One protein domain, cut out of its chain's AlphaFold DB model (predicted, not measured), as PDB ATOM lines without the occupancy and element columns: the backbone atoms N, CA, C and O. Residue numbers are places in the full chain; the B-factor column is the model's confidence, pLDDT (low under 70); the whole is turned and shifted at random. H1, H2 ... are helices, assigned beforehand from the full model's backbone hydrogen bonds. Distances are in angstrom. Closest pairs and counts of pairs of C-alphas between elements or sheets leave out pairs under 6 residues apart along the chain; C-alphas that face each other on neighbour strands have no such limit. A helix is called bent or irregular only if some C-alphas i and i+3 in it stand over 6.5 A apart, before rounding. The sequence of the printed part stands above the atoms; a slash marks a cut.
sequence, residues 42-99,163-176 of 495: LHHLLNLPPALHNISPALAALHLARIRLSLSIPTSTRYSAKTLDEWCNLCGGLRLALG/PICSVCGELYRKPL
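This is residues 42 to 99 and 163 to 176 of the 495 residues of an uncharacterized protein of Kwoniella dejecticola CBS 10117 (UniProt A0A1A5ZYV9). The model has little regular structure: a helical hairpin, H1 and H2 side by side, with a long stretch without named elements, residues 72 to 99, running from it through the middle to residues 163 to 176, a second such stretch away from the hairpin. Residues 95 to 96 and 164 to 165 form a short antiparallel pairing. The printed part has 72 residues with two named helices, H1 then H2, and no named strand; the class is all helix, with 27 residues in named elements. It is compact, radius of gyration of the C-alphas 11.3 A, spanning 31 by 29 by 21 A.

H1, residues 42 to 53, is 18.1 A long from C-alpha 42 at (184.164, 203.361, 272.771). It is only just irregular: C-alphas 46 and 49 are 6.53 A apart. H2, residues 57 to 71, is 21.1 A long, ending at C-alpha 71 (178.627, 196.323, 273.406).

H1 and H2 touch, closest at the C-alphas of Pro 49 and Ala 60, 4.5 A apart. They run opposite ways at a shallow tilt of 18 degrees. In H2 every O i to N i+4 pair is within hydrogen-bond range; in H1, 5 of 8.

The C-alphas farthest apart, Ile 55 and Leu 176, are 33.1 A apart. Residues 100 to 162 are cut out, a 9.3 A gap between C-alphas 99 and 163. The H1 to H2 link is tight. pLDDT is under 70 at residues 75 to 82 and 97 to 99.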
ATOM      1  N   LEU A  42     183.899 204.775 272.994       85.50
ATOM      2  CA  LEU A  42     184.164 203.361 272.771       85.50
ATOM      3  C   LEU A  42     185.658 203.117 272.530       85.50
ATOM      4  O   LEU A  42     186.245 202.211 273.126       85.50
ATOM      5  N   HIS A  43     186.303 203.957 271.718       87.06
ATOM      6  CA  HIS A  43     187.750 203.877 271.515       87.06
ATOM      7  C   HIS A  43     188.522 204.088 272.828       87.06
ATOM      8  O   HIS A  43     189.489 203.372 273.096       87.06
ATOM      9  N   HIS A  44     188.084 205.023 273.677       89.44
ATOM     10  CA  HIS A  44     188.678 205.231 274.997       89.44
ATOM     11  C   HIS A  44     188.512 203.998 275.900       89.44
ATOM     12  O   HIS A  44     189.498 203.502 276.449       89.44
ATOM     13  N   LEU A  45     187.301 203.434 275.969       89.69
ATOM     14  CA  LEU A  45     187.006 202.220 276.736       89.69
ATOM     15  C   LEU A  45     187.851 201.023 276.281       89.69
ATOM     16  O   LEU A  45     188.333 200.270 277.120       89.69
ATOM     17  N   LEU A  46     188.097 200.864 274.979       87.88
ATOM     18  CA  LEU A  46     188.930 199.774 274.455       87.88
ATOM     19  C   LEU A  46     190.439 199.978 274.651       87.88
ATOM     20  O   LEU A  46     191.187 199.002 274.596       87.88
ATOM     21  N   ASN A  47     190.904 201.206 274.890       90.19
ATOM     22  CA  ASN A  47     192.319 201.491 275.155       90.19
ATOM     23  C   ASN A  47     192.690 201.429 276.647       90.19
ATOM     24  O   ASN A  47     193.875 201.377 276.971       90.19
ATOM     25  N   LEU A  48     191.706 201.397 277.548       91.31
ATOM     26  CA  LEU A  48     191.913 201.259 278.994       91.31
ATOM     27  C   LEU A  48     192.502 199.895 279.422       91.31
ATOM     28  O   LEU A  48     193.430 199.897 280.230       91.31
ATOM     29  N   PRO A  49     192.049 198.731 278.905       91.00
ATOM     30  CA  PRO A  49     192.536 197.432 279.369       91.00
ATOM     31  C   PRO A  49     194.058 197.231 279.240       91.00
ATOM     32  O   PRO A  49     194.653 196.764 280.211       91.00
ATOM     33  N   PRO A  50     194.735 197.611 278.132       88.81
ATOM     34  CA  PRO A  50     196.197 197.557 278.061       88.81
ATOM     35  C   PRO A  50     196.904 198.404 279.130       88.81
ATOM     36  O   PRO A  50     197.903 197.961 279.686       88.81
ATOM     37  N   ALA A  51     196.385 199.596 279.442       91.38
ATOM     38  CA  ALA A  51     196.968 200.476 280.458       91.38
ATOM     39  C   ALA A  51     196.769 199.924 281.880       91.38
ATOM     40  O   ALA A  51     197.681 199.973 282.704       91.38
ATOM     41  N   LEU A  52     195.596 199.344 282.153       93.19
ATOM     42  CA  LEU A  52     195.272 198.731 283.444       93.19
ATOM     43  C   LEU A  52     195.992 197.401 283.676       93.19
ATOM     44  O   LEU A  52     196.143 196.995 284.826       93.19
ATOM     45  N   HIS A  53     196.448 196.727 282.616       91.25
ATOM     46  CA  HIS A  53     197.084 195.416 282.730       91.25
ATOM     47  C   HIS A  53     198.333 195.438 283.623       91.25
ATOM     48  O   HIS A  53     198.530 194.510 284.401       91.25
ATOM     49  N   ASN A  54     199.120 196.516 283.565       90.56
ATOM     50  CA  ASN A  54     200.327 196.677 284.384       90.56
ATOM     51  C   ASN A  54     200.022 196.926 285.869       90.56
ATOM     52  O   ASN A  54     200.870 196.663 286.713       90.56
ATOM     53  N   ILE A  55     198.833 197.448 286.186       95.25
ATOM     54  CA  ILE A  55     198.415 197.755 287.562       95.25
ATOM     55  C   ILE A  55     197.721 196.538 288.174       95.25
ATOM     56  O   ILE A  55     198.039 196.108 289.277       95.25
ATOM     57  N   SER A  56     196.746 195.980 287.455       95.31
ATOM     58  CA  SER A  56     195.999 194.803 287.880       95.31
ATOM     59  C   SER A  56     195.462 194.052 286.656       95.31
ATOM     60  O   SER A  56     194.474 194.475 286.040       95.31
ATOM     61  N   PRO A  57     196.060 192.896 286.312       91.62
ATOM     62  CA  PRO A  57     195.583 192.048 285.222       91.62
ATOM     63  C   PRO A  57     194.117 191.628 285.378       91.62
ATOM     64  O   PRO A  57     193.391 191.552 284.386       91.62
ATOM     65  N   ALA A  58     193.667 191.399 286.616       91.38
ATOM     66  CA  ALA A  58     192.286 191.044 286.924       91.38
ATOM     67  C   ALA A  58     191.316 192.206 286.651       91.38
ATOM     68  O   ALA A  58     190.252 191.994 286.069       91.38
ATOM     69  N   LEU A  59     191.699 193.440 287.002       94.38
ATOM     70  CA  LEU A  59     190.889 194.630 286.733       94.38
ATOM     71  C   LEU A  59     190.776 194.895 285.226       94.38
ATOM     72  O   LEU A  59     189.680 195.150 284.723       94.38
ATOM     73  N   ALA A  60     191.883 194.774 284.490       93.69
ATOM     74  CA  ALA A  60     191.884 194.881 283.030       93.69
ATOM     75  C   ALA A  60     190.948 193.845 282.382       93.69
ATOM     76  O   ALA A  60     190.162 194.182 281.492       93.69
ATOM     77  N   ALA A  61     190.990 192.603 282.872       91.69
ATOM     78  CA  ALA A  61     190.134 191.518 282.411       91.69
ATOM     79  C   ALA A  61     188.643 191.791 282.683       91.69
ATOM     80  O   ALA A  61     187.811 191.632 281.787       91.69
ATOM     81  N   LEU A  62     188.313 192.284 283.882       93.19
ATOM     82  CA  LEU A  62     186.949 192.657 284.264       93.19
ATOM     83  C   LEU A  62     186.411 193.822 283.425       93.19
ATOM     84  O   LEU A  62     185.267 193.771 282.968       93.19
ATOM     85  N   HIS A  63     187.228 194.846 283.164       93.12
ATOM     86  CA  HIS A  63     186.845 195.942 282.273       93.12
ATOM     87  C   HIS A  63     186.529 195.438 280.869       93.12
ATOM     88  O   HIS A  63     185.496 195.795 280.304       93.12
ATOM     89  N   LEU A  64     187.375 194.572 280.320       90.19
ATOM     90  CA  LEU A  64     187.163 194.019 278.989       90.19
ATOM     91  C   LEU A  64     185.925 193.110 278.930       90.19
ATOM     92  O   LEU A  64     185.171 193.169 277.959       90.19
ATOM     93  N   ALA A  65     185.665 192.323 279.978       88.88
ATOM     94  CA  ALA A  65     184.436 191.542 280.106       88.88
ATOM     95  C   ALA A  65     183.194 192.448 280.136       88.88
ATOM     96  O   ALA A  65     182.238 192.205 279.398       88.88
ATOM     97  N   ARG A  66     183.233 193.542 280.908       91.19
ATOM     98  CA  ARG A  66     182.145 194.527 280.963       91.19
ATOM     99  C   ARG A  66     181.897 195.177 279.604       91.19
ATOM    100  O   ARG A  66     180.746 195.273 279.199       91.19
ATOM    101  N   ILE A  67     182.957 195.560 278.891       90.31
ATOM    102  CA  ILE A  67     182.863 196.155 277.549       90.31
ATOM    103  C   ILE A  67     182.249 195.162 276.551       90.31
ATOM    104  O   ILE A  67     181.380 195.538 275.764       90.31
ATOM    105  N   ARG A  68     182.652 193.884 276.597       87.69
ATOM    106  CA  ARG A  68     182.066 192.828 275.751       87.69
ATOM    107  C   ARG A  68     180.574 192.645 276.018       87.69
ATOM    108  O   ARG A  68     179.814 192.527 275.062       87.69
ATOM    109  N   LEU A  69     180.170 192.657 277.289       88.31
ATOM    110  CA  LEU A  69     178.766 192.544 277.691       88.31
ATOM    111  C   LEU A  69     177.948 193.777 277.288       88.31
ATOM    112  O   LEU A  69     176.836 193.623 276.801       88.31
ATOM    113  N   SER A  70     178.485 194.989 277.456       90.12
ATOM    114  CA  SER A  70     177.753 196.223 277.141       90.12
ATOM    115  C   SER A  70     177.603 196.468 275.644       90.12
ATOM    116  O   SER A  70     176.608 197.040 275.215       90.12
ATOM    117  N   LEU A  71     178.597 196.068 274.849       87.88
ATOM    118  CA  LEU A  71     178.627 196.323 273.406       87.88
ATOM    119  C   LEU A  71     178.247 195.093 272.574       87.88
ATOM    120  O   LEU A  71     178.323 195.146 271.348       87.88
ATOM    121  N   SER A  72     177.889 193.979 273.221       86.38
ATOM    122  CA  SER A  72     177.620 192.690 272.570       86.38
ATOM    123  C   SER A  72     178.714 192.292 271.568       86.38
ATOM    124  O   SER A  72     178.428 191.710 270.523       86.38
ATOM    125  N   ILE A  73     179.979 192.636 271.857       81.19
ATOM    126  CA  ILE A  73     181.097 192.378 270.942       81.19
ATOM    127  C   ILE A  73     181.371 190.873 270.948       81.19
ATOM    128  O   ILE A  73     181.767 190.335 271.990       81.19
ATOM    129  N   PRO A  74     181.214 190.176 269.809       74.81
ATOM    130  CA  PRO A  74     181.534 188.762 269.746       74.81
ATOM    131  C   PRO A  74     183.032 188.559 269.990       74.81
ATOM    132  O   PRO A  74     183.880 189.321 269.531       74.81
ATOM    133  N   THR A  75     183.381 187.482 270.690       69.25
ATOM    134  CA  THR A  75     184.765 187.166 271.087       69.25
ATOM    135  C   THR A  75     185.716 186.903 269.913       69.25
ATOM    136  O   THR A  75     186.903 186.676 270.130       69.25
ATOM    137  N   SER A  76     185.211 186.871 268.677       59.69
ATOM    138  CA  SER A  76     185.947 186.509 267.463       59.69
ATOM    139  C   SER A  76     186.214 187.676 266.507       59.69
ATOM    140  O   SER A  76     186.895 187.472 265.499       59.69
ATOM    141  N   THR A  77     185.701 188.882 266.766       58.81
ATOM    142  CA  THR A  77     185.801 189.980 265.795       58.81
ATOM    143  C   THR A  77     187.015 190.870 266.023       58.81
ATOM    144  O   THR A  77     187.374 191.253 267.135       58.81
ATOM    145  N   ARG A  78     187.663 191.229 264.911       64.94
ATOM    146  CA  ARG A  78     188.650 192.307 264.869       64.94
ATOM    147  C   ARG A  78     187.906 193.618 265.075       64.94
ATOM    148  O   ARG A  78     187.142 194.016 264.200       64.94
ATOM    149  N   TYR A  79     188.133 194.278 266.201       64.06
ATOM    150  CA  TYR A  79     187.579 195.600 266.452       64.06
ATOM    151  C   TYR A  79     188.677 196.650 266.247       64.06
ATOM    152  O   TYR A  79     189.716 196.592 266.896       64.06
ATOM    153  N   SER A  80     188.461 197.605 265.335       61.47
ATOM    154  CA  SER A  80     189.356 198.758 265.117       61.47
ATOM    155  C   SER A  80     190.825 198.396 264.807       61.47
ATOM    156  O   SER A  80     191.753 198.889 265.440       61.47
ATOM    157  N   ALA A  81     191.053 197.490 263.842       63.59
ATOM    158  CA  ALA A  81     192.373 197.038 263.355       63.59
ATOM    159  C   ALA A  81     193.318 196.372 264.387       63.59
ATOM    160  O   ALA A  81     194.225 195.640 263.986       63.59
ATOM    161  N   LYS A  82     193.080 196.541 265.691       67.00
ATOM    162  CA  LYS A  82     193.749 195.826 266.775       67.00
ATOM    163  C   LYS A  82     193.076 194.467 266.940       67.00
ATOM    164  O   LYS A  82     191.861 194.346 267.100       67.00
ATOM    165  N   THR A  83     193.860 193.406 266.845       71.06
ATOM    166  CA  THR A  83     193.343 192.054 267.028       71.06
ATOM    167  C   THR A  83     193.073 191.820 268.512       71.06
ATOM    168  O   THR A  83     194.009 191.694 269.295       71.06
ATOM    169  N   LEU A  84     191.799 191.685 268.899       78.00
ATOM    170  CA  LEU A  84     191.393 191.207 270.233       78.00
ATOM    171  C   LEU A  84     191.863 189.764 270.523       78.00
ATOM    172  O   LEU A  84     191.663 189.258 271.625       78.00
ATOM    173  N   ASP A  85     192.540 189.126 269.561       81.12
ATOM    174  CA  ASP A  85     193.240 187.845 269.684       81.12
ATOM    175  C   ASP A  85     194.317 187.840 270.786       81.12
ATOM    176  O   ASP A  85     194.805 186.776 271.158       81.12
ATOM    177  N   GLU A  86     194.693 188.992 271.335       87.25
ATOM    178  CA  GLU A  86     195.602 189.074 272.484       87.25
ATOM    179  C   GLU A  86     194.925 188.781 273.825       87.25
ATOM    180  O   GLU A  86     195.609 188.537 274.815       87.25
ATOM    181  N   TRP A  87     193.595 188.720 273.870       88.56
ATOM    182  CA  TRP A  87     192.835 188.580 275.110       88.56
ATOM    183  C   TRP A  87     192.150 187.219 275.210       88.56
ATOM    184  O   TRP A  87     191.633 186.670 274.237       88.56
ATOM    185  N   CYS A  88     192.126 186.634 276.402       88.50
ATOM    186  CA  CYS A  88     191.433 185.386 276.683       88.50
ATOM    187  C   CYS A  88     189.927 185.527 276.424       88.50
ATOM    188  O   CYS A  88     189.301 186.538 276.749       88.50
ATOM    189  N   ASN A  89     189.336 184.502 275.812       86.75
ATOM    190  CA  ASN A  89     187.906 184.509 275.502       86.75
ATOM    191  C   ASN A  89     187.050 184.171 276.727       86.75
ATOM    192  O   ASN A  89     185.899 184.581 276.767       86.75
ATOM    193  N   LEU A  90     187.625 183.478 277.715       87.19
ATOM    194  CA  LEU A  90     186.922 183.021 278.912       87.19
ATOM    195  C   LEU A  90     186.937 184.088 280.006       87.19
ATOM    196  O   LEU A  90     185.895 184.623 280.360       87.19
ATOM    197  N   CYS A  91     188.123 184.452 280.496       88.00
ATOM    198  CA  CYS A  91     188.251 185.407 281.599       88.00
ATOM    199  C   CYS A  91     188.532 186.847 281.152       88.00
ATOM    200  O   CYS A  91     188.516 187.743 281.982       88.00
ATOM    201  N   GLY A  92     188.832 187.088 279.870       88.50
ATOM    202  CA  GLY A  92     189.201 188.423 279.386       88.50
ATOM    203  C   GLY A  92     190.628 188.862 279.723       88.50
ATOM    204  O   GLY A  92     190.962 189.999 279.431       88.50
ATOM    205  N   GLY A  93     191.475 188.008 280.312       89.31
ATOM    206  CA  GLY A  93     192.869 188.338 280.647       89.31
ATOM    207  C   GLY A  93     193.820 188.348 279.444       89.31
ATOM    208  O   GLY A  93     193.615 187.604 278.485       89.31
ATOM    209  N   LEU A  94     194.883 189.159 279.490       88.56
ATOM    210  CA  LEU A  94     195.872 189.251 278.406       88.56
ATOM    211  C   LEU A  94     196.649 187.932 278.259       88.56
ATOM    212  O   LEU A  94     196.980 187.268 279.247       88.56
ATOM    213  N   ARG A  95     196.939 187.529 277.025       88.31
ATOM    214  CA  ARG A  95     197.689 186.310 276.712       88.31
ATOM    215  C   ARG A  95     199.182 186.606 276.682       88.31
ATOM    216  O   ARG A  95     199.666 187.365 275.843       88.31
ATOM    217  N   LEU A  96     199.916 185.947 277.566       80.88
ATOM    218  CA  LEU A  96     201.370 185.987 277.597       80.88
ATOM    219  C   LEU A  96     201.880 185.144 276.414       80.88
ATOM    220  O   LEU A  96     201.377 184.046 276.176       80.88
ATOM    221  N   ALA A  97     202.864 185.656 275.670       68.81
ATOM    222  CA  ALA A  97     203.548 185.014 274.529       68.81
ATOM    223  C   ALA A  97     203.029 185.260 273.093       68.81
ATOM    224  O   ALA A  97     203.559 184.658 272.158       68.81
ATOM    225  N   LEU A  98     202.106 186.198 272.845       64.50
ATOM    226  CA  LEU A  98     201.857 186.662 271.460       64.50
ATOM    227  C   LEU A  98     202.955 187.614 270.929       64.50
ATOM    228  O   LEU A  98     203.062 187.834 269.723       64.50
ATOM    229  N   GLY A  99     203.848 188.084 271.808       53.84
ATOM    230  CA  GLY A  99     204.980 188.975 271.525       53.84
ATOM    231  C   GLY A  99     206.211 188.309 270.893       53.84
ATOM    232  O   GLY A  99     207.342 188.535 271.323       53.84
ATOM    233  N   PRO A 163     200.237 180.491 273.365       88.94
ATOM    234  CA  PRO A 163     200.139 181.538 274.362       88.94
ATOM    235  C   PRO A 163     199.203 181.100 275.493       88.94
ATOM    236  O   PRO A 163     198.178 180.457 275.254       88.94
ATOM    237  N   ILE A 164     199.577 181.444 276.722       91.25
ATOM    238  CA  ILE A 164     198.855 181.087 277.948       91.25
ATOM    239  C   ILE A 164     198.203 182.358 278.494       91.25
ATOM    240  O   ILE A 164     198.793 183.442 278.446       91.25
ATOM    241  N   CYS A 165     196.966 182.268 278.981       90.81
ATOM    242  CA  CYS A 165     196.331 183.407 279.636       90.81
ATOM    243  C   CYS A 165     197.042 183.753 280.955       90.81
ATOM    244  O   CYS A 165     197.193 182.885 281.807       90.81
ATOM    245  N   SER A 166     197.404 185.027 281.156       88.00
ATOM    246  CA  SER A 166     198.006 185.515 282.413       88.00
ATOM    247  C   SER A 166     197.122 185.326 283.646       88.00
ATOM    248  O   SER A 166     197.639 185.204 284.747       88.00
ATOM    249  N   VAL A 167     195.797 185.329 283.470       90.19
ATOM    250  CA  VAL A 167     194.841 185.347 284.584       90.19
ATOM    251  C   VAL A 167     194.373 183.942 284.955       90.19
ATOM    252  O   VAL A 167     194.402 183.588 286.124       90.19
ATOM    253  N   CYS A 168     193.937 183.131 283.984       92.12
ATOM    254  CA  CYS A 168     193.407 181.788 284.264       92.12
ATOM    255  C   CYS A 168     194.375 180.644 283.930       92.12
ATOM    256  O   CYS A 168     194.022 179.487 284.128       92.12
ATOM    257  N   GLY A 169     195.554 180.927 283.368       91.62
ATOM    258  CA  GLY A 169     196.513 179.888 282.973       91.62
ATOM    259  C   GLY A 169     196.063 179.016 281.794       91.62
ATOM    260  O   GLY A 169     196.758 178.074 281.423       91.62
ATOM    261  N   GLU A 170     194.921 179.312 281.171       91.50
ATOM    262  CA  GLU A 170     194.392 178.466 280.109       91.50
ATOM    263  C   GLU A 170     195.173 178.640 278.802       91.50
ATOM    264  O   GLU A 170     195.458 179.758 278.352       91.50
ATOM    265  N   LEU A 171     195.527 177.507 278.191       90.88
ATOM    266  CA  LEU A 171     196.219 177.449 276.908       90.88
ATOM    267  C   LEU A 171     195.289 177.928 275.798       90.88
ATOM    268  O   LEU A 171     194.228 177.347 275.560       90.88
ATOM    269  N   TYR A 172     195.710 178.952 275.059       86.19
ATOM    270  CA  TYR A 172     194.906 179.445 273.956       86.19
ATOM    271  C   TYR A 172     194.798 178.401 272.847       86.19
ATOM    272  O   TYR A 172     195.776 178.051 272.179       86.19
ATOM    273  N   ARG A 173     193.562 177.977 272.593       84.44
ATOM    274  CA  ARG A 173     193.183 177.245 271.392       84.44
ATOM    275  C   ARG A 173     192.439 178.206 270.481       84.44
ATOM    276  O   ARG A 173     191.362 178.692 270.821       84.44
ATOM    277  N   LYS A 174     193.019 178.498 269.315       82.00
ATOM    278  CA  LYS A 174     192.294 179.230 268.277       82.00
ATOM    279  C   LYS A 174     191.056 178.408 267.914       82.00
ATOM    280  O   LYS A 174     191.239 177.241 267.562       82.00
ATOM    281  N   PRO A 175     189.833 178.966 268.005       78.56
ATOM    282  CA  PRO A 175     188.644 178.228 267.613       78.56
ATOM    283  C   PRO A 175     188.823 177.808 266.157       78.56
ATOM    284  O   PRO A 175     189.052 178.645 265.277       78.56
ATOM    285  N   LEU A 176     188.813 176.498 265.925       83.44
ATOM    286  CA  LEU A 176     188.833 175.969 264.575       83.44
ATOM    287  C   LEU A 176     187.498 176.366 263.935       83.44
ATOM    288  O   LEU A 176     186.454 176.169 264.560       83.44
TER     289      LEU A 176